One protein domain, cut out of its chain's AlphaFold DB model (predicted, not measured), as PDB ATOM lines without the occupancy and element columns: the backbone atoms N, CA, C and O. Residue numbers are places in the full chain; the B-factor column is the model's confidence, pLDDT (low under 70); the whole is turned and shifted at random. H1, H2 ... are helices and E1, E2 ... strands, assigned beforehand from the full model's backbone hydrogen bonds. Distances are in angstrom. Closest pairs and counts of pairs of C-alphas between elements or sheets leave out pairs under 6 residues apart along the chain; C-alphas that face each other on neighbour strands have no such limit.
ATOM      1  N   CYS A  44      14.494  34.727 102.987       52.16
ATOM      2  CA  CYS A  44      13.219  35.447 103.082       52.16
ATOM      3  C   CYS A  44      13.346  36.948 102.811       52.16
ATOM      4  O   CYS A  44      12.555  37.488 102.046       52.16
ATOM      5  N   SER A  45      14.363  37.620 103.360       53.19
ATOM      6  CA  SER A  45      14.591  39.040 103.073       53.19
ATOM      7  C   SER A  45      14.959  39.255 101.607       53.19
ATOM      8  O   SER A  45      14.427  40.166 100.989       53.19
ATOM      9  N   ASN A  46      15.796  38.391 101.018       58.50
ATOM     10  CA  ASN A  46      16.184  38.481  99.610       58.50
ATOM     11  C   ASN A  46      15.064  38.087  98.642       58.50
ATOM     12  O   ASN A  46      14.944  38.713  97.591       58.50
ATOM     13  N   LEU A  47      14.239  37.093  98.974       64.56
ATOM     14  CA  LEU A  47      13.072  36.682  98.191       64.56
ATOM     15  C   LEU A  47      11.988  37.747  98.273       64.56
ATOM     16  O   LEU A  47      11.487  38.169  97.238       64.56
ATOM     17  N   PHE A  48      11.696  38.246  99.474       67.12
ATOM     18  CA  PHE A  48      10.762  39.347  99.673       67.12
ATOM     19  C   PHE A  48      11.227  40.603  98.935       67.12
ATOM     20  O   PHE A  48      10.472  41.207  98.187       67.12
ATOM     21  N   ARG A  49      12.506  40.953  99.059       68.31
ATOM     22  CA  ARG A  49      13.144  42.047  98.321       68.31
ATOM     23  C   ARG A  49      13.103  41.846  96.813       68.31
ATOM     24  O   ARG A  49      12.838  42.788  96.076       68.31
ATOM     25  N   SER A  50      13.381  40.641  96.328       72.88
ATOM     26  CA  SER A  50      13.318  40.332  94.895       72.88
ATOM     27  C   SER A  50      11.886  40.406  94.379       72.88
ATOM     28  O   SER A  50      11.668  40.960  93.307       72.88
ATOM     29  N   TYR A  51      10.912  39.952  95.169       73.31
ATOM     30  CA  TYR A  51       9.489  40.107  94.894       73.31
ATOM     31  C   TYR A  51       9.086  41.585  94.861       73.31
ATOM     32  O   TYR A  51       8.563  42.045  93.854       73.31
ATOM     33  N   ALA A  52       9.414  42.356  95.900       70.19
ATOM     34  CA  ALA A  52       9.143  43.787  95.983       70.19
ATOM     35  C   ALA A  52       9.765  44.551  94.807       70.19
ATOM     36  O   ALA A  52       9.123  45.416  94.226       70.19
ATOM     37  N   ARG A  53      10.982  44.189  94.386       72.62
ATOM     38  CA  ARG A  53      11.623  44.743  93.183       72.62
ATOM     39  C   ARG A  53      10.941  44.316  91.892       72.62
ATOM     40  O   ARG A  53      10.850  45.129  90.982       72.62
ATOM     41  N   GLY A  54      10.496  43.067  91.795       74.75
ATOM     42  CA  GLY A  54       9.723  42.578  90.657       74.75
ATOM     43  C   GLY A  54       8.409  43.343  90.510       74.75
ATOM     44  O   GLY A  54       8.082  43.778  89.411       74.75
ATOM     45  N   VAL A  55       7.723  43.591  91.628       69.38
ATOM     46  CA  VAL A  55       6.516  44.426  91.703       69.38
ATOM     47  C   VAL A  55       6.832  45.884  91.368       69.38
ATOM     48  O   VAL A  55       6.129  46.492  90.571       69.38
ATOM     49  N   ALA A  56       7.915  46.449  91.910       71.81
ATOM     50  CA  ALA A  56       8.348  47.805  91.576       71.81
ATOM     51  C   ALA A  56       8.582  47.955  90.068       71.81
ATOM     52  O   ALA A  56       8.125  48.914  89.456       71.81
ATOM     53  N   ALA A  57       9.284  46.989  89.471       74.12
ATOM     54  CA  ALA A  57       9.609  46.982  88.055       74.12
ATOM     55  C   ALA A  57       8.361  46.801  87.183       74.12
ATOM     56  O   ALA A  57       8.203  47.532  86.211       74.12
ATOM     57  N   SER A  58       7.455  45.882  87.535       70.06
ATOM     58  CA  SER A  58       6.215  45.681  86.775       70.06
ATOM     59  C   SER A  58       5.307  46.911  86.831       70.06
ATOM     60  O   SER A  58       4.725  47.295  85.819       70.06
ATOM     61  N   LEU A  59       5.251  47.583  87.982       70.31
ATOM     62  CA  LEU A  59       4.460  48.795  88.193       70.31
ATOM     63  C   LEU A  59       5.178  50.085  87.776       70.31
ATOM     64  O   LEU A  59       4.592  51.157  87.891       70.31
ATOM     65  N   HIS A  60       6.427  50.003  87.306       74.06
ATOM     66  CA  HIS A  60       7.269  51.167  87.008       74.06
ATOM     67  C   HIS A  60       7.350  52.156  88.192       74.06
ATOM     68  O   HIS A  60       7.454  53.370  88.015       74.06
ATOM     69  N   ALA A  61       7.285  51.634  89.417       70.88
ATOM     70  CA  ALA A  61       7.247  52.422  90.635       70.88
ATOM     71  C   ALA A  61       8.655  52.887  91.034       70.88
ATOM     72  O   ALA A  61       9.612  52.109  91.043       70.88
ATOM     73  N   ALA A  62       8.775  54.155  91.431       74.75
ATOM     74  CA  ALA A  62      10.030  54.715  91.939       74.75
ATOM     75  C   ALA A  62      10.397  54.169  93.332       74.75
ATOM     76  O   ALA A  62      11.569  54.182  93.718       74.75
ATOM     77  N   ALA A  63       9.405  53.683  94.079       76.12
ATOM     78  CA  ALA A  63       9.578  53.101  95.397       76.12
ATOM     79  C   ALA A  63       8.520  52.031  95.689       76.12
ATOM     80  O   ALA A  63       7.410  52.084  95.164       76.12
ATOM     81  N   VAL A  64       8.868  51.087  96.562       75.38
ATOM     82  CA  VAL A  64       7.960  50.097  97.144       75.38
ATOM     83  C   VAL A  64       8.072  50.153  98.657       75.38
ATOM     84  O   VAL A  64       9.172  50.114  99.214       75.38
ATOM     85  N   LEU A  65       6.913  50.230  99.304       79.25
ATOM     86  CA  LEU A  65       6.753  50.172 100.746       79.25
ATOM     87  C   LEU A  65       6.083  48.848 101.112       79.25
ATOM     88  O   LEU A  65       5.122  48.433 100.472       79.25
ATOM     89  N   SER A  66       6.582  48.191 102.148       78.00
ATOM     90  CA  SER A  66       5.965  47.003 102.720       78.00
ATOM     91  C   SER A  66       5.701  47.213 104.192       78.00
ATOM     92  O   SER A  66       6.593  47.665 104.904       78.00
ATOM     93  N   VAL A  67       4.500  46.849 104.633       79.19
ATOM     94  CA  VAL A  67       4.090  46.866 106.034       79.19
ATOM     95  C   VAL A  67       3.706  45.443 106.426       79.19
ATOM     96  O   VAL A  67       2.789  44.863 105.848       79.19
ATOM     97  N   VAL A  68       4.432  44.854 107.373       81.00
ATOM     98  CA  VAL A  68       4.284  43.444 107.762       81.00
ATOM     99  C   VAL A  68       4.122  43.352 109.276       81.00
ATOM    100  O   VAL A  68       4.932  43.935 109.991       81.00
ATOM    101  N   PRO A  69       3.130  42.624 109.813       79.25
ATOM    102  CA  PRO A  69       3.014  42.450 111.259       79.25
ATOM    103  C   PRO A  69       4.238  41.723 111.827       79.25
ATOM    104  O   PRO A  69       4.755  40.783 111.219       79.25
ATOM    105  N   LYS A  70       4.673  42.115 113.029       78.88
ATOM    106  CA  LYS A  70       5.804  41.506 113.753       78.88
ATOM    107  C   LYS A  70       5.697  39.980 113.820       78.88
ATOM    108  O   LYS A  70       6.691  39.284 113.640       78.88
ATOM    109  N   SER A  71       4.483  39.469 114.033       78.75
ATOM    110  CA  SER A  71       4.177  38.038 114.132       78.75
ATOM    111  C   SER A  71       4.412  37.250 112.839       78.75
ATOM    112  O   SER A  71       4.596  36.037 112.895       78.75
ATOM    113  N   ALA A  72       4.434  37.915 111.680       76.12
ATOM    114  CA  ALA A  72       4.729  37.291 110.393       76.12
ATOM    115  C   ALA A  72       6.231  37.276 110.060       76.12
ATOM    116  O   ALA A  72       6.629  36.689 109.053       76.12
ATOM    117  N   VAL A  73       7.082  37.893 110.888       74.88
ATOM    118  CA  VAL A  73       8.532  37.900 110.677       74.88
ATOM    119  C   VAL A  73       9.167  36.684 111.340       74.88
ATOM    120  O   VAL A  73       9.165  36.536 112.559       74.88
ATOM    121  N   ALA A  74       9.757  35.824 110.512       59.41
ATOM    122  CA  ALA A  74      10.237  34.493 110.883       59.41
ATOM    123  C   ALA A  74      11.421  34.450 111.880       59.41
ATOM    124  O   ALA A  74      11.834  33.363 112.272       59.41
ATOM    125  N   PHE A  75      11.970  35.598 112.303       63.38
ATOM    126  CA  PHE A  75      13.190  35.682 113.122       63.38
ATOM    127  C   PHE A  75      12.963  36.411 114.445       63.38
ATOM    128  O   PHE A  75      13.450  37.525 114.631       63.38
ATOM    129  N   PRO A  76      12.241  35.800 115.401       60.28
ATOM    130  CA  PRO A  76      11.905  36.480 116.634       60.28
ATOM    131  C   PRO A  76      13.095  36.720 117.565       60.28
ATOM    132  O   PRO A  76      13.012  37.551 118.466       60.28
ATOM    133  N   GLN A  77      14.218  36.027 117.348       65.56
ATOM    134  CA  GLN A  77      15.418  36.206 118.160       65.56
ATOM    135  C   GLN A  77      15.988  37.628 118.093       65.56
ATOM    136  O   GLN A  77      16.516  38.093 119.097       65.56
ATOM    137  N   SER A  78      15.840  38.345 116.971       65.56
ATOM    138  CA  SER A  78      16.309  39.733 116.875       65.56
ATOM    139  C   SER A  78      15.469  40.693 117.715       65.56
ATOM    140  O   SER A  78      15.981  41.725 118.135       65.56
ATOM    141  N   TRP A  79      14.210  40.344 118.015       68.38
ATOM    142  CA  TRP A  79      13.356  41.126 118.919       68.38
ATOM    143  C   TRP A  79      13.812  41.051 120.372       68.38
ATOM    144  O   TRP A  79      13.513  41.945 121.156       68.38
ATOM    145  N   ARG A  80      14.527  39.979 120.723       68.62
ATOM    146  CA  ARG A  80      15.033  39.715 122.074       68.62
ATOM    147  C   ARG A  80      16.478  40.179 122.264       68.62
ATOM    148  O   ARG A  80      17.051  39.951 123.325       68.62
ATOM    149  N   SER A  81      17.076  40.808 121.250       68.56
ATOM    150  CA  SER A  81      18.422  41.367 121.353       68.56
ATOM    151  C   SER A  81      18.454  42.494 122.396       68.56
ATOM    152  O   SER A  81      17.627  43.409 122.321       68.56
ATOM    153  N   PRO A  82      19.408  42.477 123.347       64.19
ATOM    154  CA  PRO A  82      19.578  43.562 124.309       64.19
ATOM    155  C   PRO A  82      19.727  44.916 123.604       64.19
ATOM    156  O   PRO A  82      20.497  45.039 122.654       64.19
ATOM    157  N   GLY A  83      18.981  45.924 124.063       65.25
ATOM    158  CA  GLY A  83      18.959  47.261 123.457       65.25
ATOM    159  C   GLY A  83      17.927  47.452 122.341       65.25
ATOM    160  O   GLY A  83      17.796  48.566 121.839       65.25
ATOM    161  N   TRP A  84      17.164  46.417 121.966       68.50
ATOM    162  CA  TRP A  84      16.037  46.589 121.051       68.50
ATOM    163  C   TRP A  84      14.855  47.270 121.769       68.50
ATOM    164  O   TRP A  84      14.290  46.684 122.697       68.50
ATOM    165  N   PRO A  85      14.436  48.480 121.352       62.03
ATOM    166  CA  PRO A  85      13.480  49.286 122.113       62.03
ATOM    167  C   PRO A  85      12.060  48.712 122.118       62.03
ATOM    168  O   PRO A  85      11.245  49.104 122.947       62.03
ATOM    169  N   CYS A  86      11.745  47.791 121.202       66.44
ATOM    170  CA  CYS A  86      10.378  47.307 121.012       66.44
ATOM    171  C   CYS A  86      10.120  45.910 121.594       66.44
ATOM    172  O   CYS A  86       8.997  45.426 121.473       66.44
ATOM    173  N   GLY A  87      11.134  45.284 122.215       70.56
ATOM    174  CA  GLY A  87      11.052  44.041 122.999       70.56
ATOM    175  C   GLY A  87       9.936  43.075 122.583       70.56
ATOM    176  O   GLY A  87       9.898  42.598 121.445       70.56
ATOM    177  N   ASP A  88       8.995  42.831 123.498       74.50
ATOM    178  CA  ASP A  88       7.825  41.963 123.302       74.50
ATOM    179  C   ASP A  88       6.589  42.684 122.738       74.50
ATOM    180  O   ASP A  88       5.623  42.020 122.377       74.50
ATOM    181  N   GLY A  89       6.627  44.008 122.567       75.75
ATOM    182  CA  GLY A  89       5.487  44.794 122.087       75.75
ATOM    183  C   GLY A  89       5.029  44.409 120.677       75.75
ATOM    184  O   GLY A  89       5.849  44.069 119.815       75.75
ATOM    185  N   ASP A  90       3.721  44.477 120.442       82.62
ATOM    186  CA  ASP A  90       3.144  44.298 119.115       82.62
ATOM    187  C   ASP A  90       3.479  45.479 118.197       82.62
ATOM    188  O   ASP A  90       3.704  46.615 118.622       82.62
ATOM    189  N   GLY A  91       3.551  45.200 116.900       81.56
ATOM    190  CA  GLY A  91       3.933  46.205 115.920       81.56
ATOM    191  C   GLY A  91       3.943  45.682 114.501       81.56
ATOM    192  O   GLY A  91       3.679  44.507 114.228       81.56
ATOM    193  N   VAL A  92       4.298  46.577 113.594       81.00
ATOM    194  CA  VAL A  92       4.542  46.280 112.187       81.00
ATOM    195  C   VAL A  92       5.973  46.657 111.831       81.00
ATOM    196  O   VAL A  92       6.506  47.657 112.311       81.00
ATOM    197  N   LEU A  93       6.611  45.865 110.979       79.00
ATOM    198  CA  LEU A  93       7.802  46.299 110.273       79.00
ATOM    199  C   LEU A  93       7.406  47.040 109.017       79.00
ATOM    200  O   LEU A  93       6.526  46.595 108.283       79.00
ATOM    201  N   VAL A  94       8.121  48.122 108.749       79.81
ATOM    202  CA  VAL A  94       7.977  48.901 107.531       79.81
ATOM    203  C   VAL A  94       9.296  48.863 106.768       79.81
ATOM    204  O   VAL A  94      10.316  49.320 107.277       79.81
ATOM    205  N   GLN A  95       9.290  48.318 105.554       82.19
ATOM    206  CA  GLN A  95      10.446  48.289 104.656       82.19
ATOM    207  C   GLN A  95      10.191  49.192 103.452       82.19
ATOM    208  O   GLN A  95       9.205  49.004 102.746       82.19
ATOM    209  N   LEU A  96      11.099  50.128 103.185       79.25
ATOM    210  CA  LEU A  96      11.108  50.960 101.985       79.25
ATOM    211  C   LEU A  96      12.288  50.580 101.097       79.25
ATOM    212  O   LEU A  96      13.443  50.631 101.524       79.25
ATOM    213  N   GLU A  97      11.992  50.277  99.837       77.94
ATOM    214  CA  GLU A  97      12.973  50.219  98.759       77.94
ATOM    215  C   GLU A  97      12.655  51.282  97.717       77.94
ATOM    216  O   GLU A  97      11.604  51.228  97.092       77.94
ATOM    217  N   ALA A  98      13.567  52.227  97.500       77.38
ATOM    218  CA  ALA A  98      13.431  53.235  96.453       77.38
ATOM    219  C   ALA A  98      14.608  53.196  95.473       77.38
ATOM    220  O   ALA A  98      15.761  52.930  95.842       77.38
ATOM    221  N   ALA A  99      14.303  53.465  94.206       72.81
ATOM    222  CA  ALA A  99      15.306  53.730  93.191       72.81
ATOM    223  C   ALA A  99      16.036  55.039  93.531       72.81
ATOM    224  O   ALA A  99      15.417  56.022  93.939       72.81
ATOM    225  N   ALA A 100      17.360  55.051  93.381       66.50
ATOM    226  CA  ALA A 100      18.132  56.271  93.569       66.50
ATOM    227  C   ALA A 100      17.764  57.275  92.471       66.50
ATOM    228  O   ALA A 100      17.860  56.964  91.281       66.50
ATOM    229  N   VAL A 101      17.379  58.485  92.860       56.72
ATOM    230  CA  VAL A 101      17.200  59.593  91.922       56.72
ATOM    231  C   VAL A 101      18.582  60.204  91.677       56.72
ATOM    232  O   VAL A 101      19.182  60.735  92.606       56.72
ATOM    233  N   GLY A 102      19.107  60.107  90.448       56.56
ATOM    234  CA  GLY A 102      20.322  60.840  90.050       56.56
ATOM    235  C   GLY A 102      21.581  60.025  89.720       56.56
ATOM    236  O   GLY A 102      22.685  60.469  90.013       56.56
ATOM    237  N   GLY A 103      21.464  58.854  89.085       52.03
ATOM    238  CA  GLY A 103      22.602  58.189  88.420       52.03
ATOM    239  C   GLY A 103      23.616  57.483  89.331       52.03
ATOM    240  O   GLY A 103      24.422  56.684  88.852       52.03
ATOM    241  N   THR A 104      23.554  57.678  90.645       55.19
ATOM    242  CA  THR A 104      24.282  56.847  91.606       55.19
ATOM    243  C   THR A 104      23.540  55.521  91.788       55.19
ATOM    244  O   THR A 104      22.350  55.480  92.070       55.19
ATOM    245  N   ARG A 105      24.228  54.382  91.638       57.62
ATOM    246  CA  ARG A 105      23.646  53.025  91.788       57.62
ATOM    247  C   ARG A 105      23.140  52.693  93.210       57.62
ATOM    248  O   ARG A 105      22.839  51.534  93.499       57.62
ATOM    249  N   GLN A 106      23.075  53.661  94.121       60.25
ATOM    250  CA  GLN A 106      22.756  53.423  95.524       60.25
ATOM    251  C   GLN A 106      21.244  53.366  95.750       60.25
ATOM    252  O   GLN A 106      20.573  54.378  95.892       60.25
ATOM    253  N   LYS A 107      20.705  52.148  95.796       68.44
ATOM    254  CA  LYS A 107      19.312  51.901  96.189       68.44
ATOM    255  C   LYS A 107      19.097  52.349  97.632       68.44
ATOM    256  O   LYS A 107      19.859  51.944  98.511       68.44
ATOM    257  N   LEU A 108      18.037  53.111  97.882       71.19
ATOM    258  CA  LEU A 108      17.642  53.447  99.240       71.19
ATOM    259  C   LEU A 108      16.898  52.245  99.824       71.19
ATOM    260  O   LEU A 108      15.812  51.911  99.359       71.19
ATOM    261  N   LEU A 109      17.497  51.586 100.813       76.88
ATOM    262  CA  LEU A 109      16.841  50.561 101.619       76.88
ATOM    263  C   LEU A 109      16.713  51.105 103.036       76.88
ATOM    264  O   LEU A 109      17.726  51.363 103.685       76.88
ATOM    265  N   LYS A 110      15.482  51.273 103.508       75.69
ATOM    266  CA  LYS A 110      15.203  51.623 104.900       75.69
ATOM    267  C   LYS A 110      14.264  50.594 105.506       75.69
ATOM    268  O   LYS A 110      13.389  50.069 104.824       75.69
ATOM    269  N   LEU A 111      14.486  50.288 106.775       74.81
ATOM    270  CA  LEU A 111      13.713  49.307 107.515       74.81
ATOM    271  C   LEU A 111      13.445  49.852 108.908       74.81
ATOM    272  O   LEU A 111      14.347  50.381 109.556       74.81
ATOM    273  N   TRP A 112      12.202  49.715 109.334       77.31
ATOM    274  CA  TRP A 112      11.656  50.363 110.509       77.31
ATOM    275  C   TRP A 112      10.743  49.411 111.263       77.31
ATOM    276  O   TRP A 112      10.156  48.509 110.670       77.31
ATOM    277  N   PHE A 113      10.587  49.644 112.560       78.81
ATOM    278  CA  PHE A 113       9.556  49.012 113.369       78.81
ATOM    279  C   PHE A 113       8.640  50.094 113.928       78.81
ATOM    280  O   PHE A 113       9.118  51.098 114.452       78.81
ATOM    281  N   VAL A 114       7.336  49.878 113.814       79.81
ATOM    282  CA  VAL A 114       6.301  50.788 114.292       79.81
ATOM    283  C   VAL A 114       5.465  50.030 115.322       79.81
ATOM    284  O   VAL A 114       4.792  49.064 114.949       79.81
ATOM    285  N   PRO A 115       5.515  50.411 116.610       79.62
ATOM    286  CA  PRO A 115       4.678  49.790 117.626       79.62
ATOM    287  C   PRO A 115       3.210  50.110 117.345       79.62
ATOM    288  O   PRO A 115       2.857  51.246 117.028       79.62
ATOM    289  N   VAL A 116       2.345  49.109 117.463       82.38
ATOM    290  CA  VAL A 116       0.905  49.283 117.258       82.38
ATOM    291  C   VAL A 116       0.170  48.859 118.510       82.38
ATOM    292  O   VAL A 116       0.489  47.840 119.120       82.38
ATOM    293  N   ASP A 117      -0.834  49.639 118.879       80.12
ATOM    294  CA  ASP A 117      -1.827  49.200 119.839       80.12
ATOM    295  C   ASP A 117      -2.842  48.342 119.080       80.12
ATOM    296  O   ASP A 117      -3.646  48.837 118.288       80.12
ATOM    297  N   VAL A 118      -2.775  47.028 119.286       76.75
ATOM    298  CA  VAL A 118      -3.668  46.068 118.623       76.75
ATOM    299  C   VAL A 118      -5.123  46.276 119.050       76.75
ATOM    300  O   VAL A 118      -6.028  46.094 118.232       76.75
ATOM    301  N   ALA A 119      -5.358  46.686 120.301       79.00
ATOM    302  CA  ALA A 119      -6.697  46.923 120.827       79.00
ATOM    303  C   ALA A 119      -7.298  48.205 120.239       79.00
ATOM    304  O   ALA A 119      -8.441  48.193 119.780       79.00
ATOM    305  N   ALA A 120      -6.517  49.283 120.185       77.44
ATOM    306  CA  ALA A 120      -6.953  50.551 119.607       77.44
ATOM    307  C   ALA A 120      -6.878  50.579 118.069       77.44
ATOM    308  O   ALA A 120      -7.466  51.460 117.447       77.44
ATOM    309  N   ARG A 121      -6.180  49.620 117.442       74.12
ATOM    310  CA  ARG A 121      -5.838  49.605 116.003       74.12
ATOM    311  C   ARG A 121      -5.175  50.901 115.539       74.12
ATOM    312  O   ARG A 121      -5.355  51.336 114.402       74.12
ATOM    313  N   THR A 122      -4.410  51.517 116.422       74.19
ATOM    314  CA  THR A 122      -3.689  52.757 116.161       74.19
ATOM    315  C   THR A 122      -2.203  52.543 116.376       74.19
ATOM    316  O   THR A 122      -1.761  51.580 117.007       74.19
ATOM    317  N   VAL A 123      -1.402  53.451 115.830       70.44
ATOM    318  CA  VAL A 123       0.001  53.524 116.223       70.44
ATOM    319  C   VAL A 123       0.055  53.959 117.685       70.44
ATOM    320  O   VAL A 123      -0.599  54.938 118.056       70.44
ATOM    321  N   ALA A 124       0.807  53.228 118.507       64.62
ATOM    322  CA  ALA A 124       0.916  53.531 119.929       64.62
ATOM    323  C   ALA A 124       1.499  54.947 120.115       64.62
ATOM    324  O   ALA A 124       2.566  55.271 119.590       64.62
TER     325      ALA A 124
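Overview. This is residues 44 to 124 of the 143 residues of the protein "Hypothetical protein" of Chlamydomonas euryale (UniProt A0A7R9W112). A long, narrow sheet of three strands, twisted, has H1 slanting over one face and no named helix on the other. The link with short H2 loops out beyond the end where E1 stops and E2 starts, while the E2 to E3 turn reaches out at the other end. The 81 printed residues hold H1, E1, H2, E2 and E3 in that order; the sheet order is E1, E2, E3, all antiparallel. The class is mixed, helices and strands, and the whole is loose, with a radius of gyration of the C-alphas of 14.8 A and spans of 41 by 28 by 22 A.

Arrangement. Start with H1, residues 44 to 58, on the sheet of E1, residues 63 to 69, E2, residues 91 to 98, and E3, residues 108 to 117: two layers, a helix on one face of a sheet. H1 has a height over the sheet of 9.6 A, lies over E1 and E2 and runs slantwise to the strands, at 40 degrees to E1 on the local plane. Its closest C-alphas to E1 are those of Ala 56 and Val 64, 6.0 A. Look at N 66 and O 95, 2.8 A, between E1 and E2, and at N 94 and O 112, 2.8 A, in the hairpin E2 and E3. H2, residues 76 to 80, is not on the sheet and is apart from H1 and E3. In H1 every O i to N i+4 pair is within hydrogen-bond range; in H2 0 of 1, but 2 of 2 O i to N i+3 pairs.

Along the chain. Find C-alpha 44 at (13.219, 35.447, 103.082), where H1 begins its 20.5 A. E1 measures 20.2 A, H2 7.1 A and E2 22.8 A. E3 measures 28.7 A and ends at C-alpha 117, (-1.827, 49.200, 119.839).

Size, cuts and confidence. The C-alphas farthest apart, of Gly 103 and Ala 119, are 45.1 A apart. The printed part has no cut and no long link. Mean pLDDT of the printed part is 71.4; look for values under 70 at residues 44 to 49, 55, 74 to 86, 100 to 107 and 124.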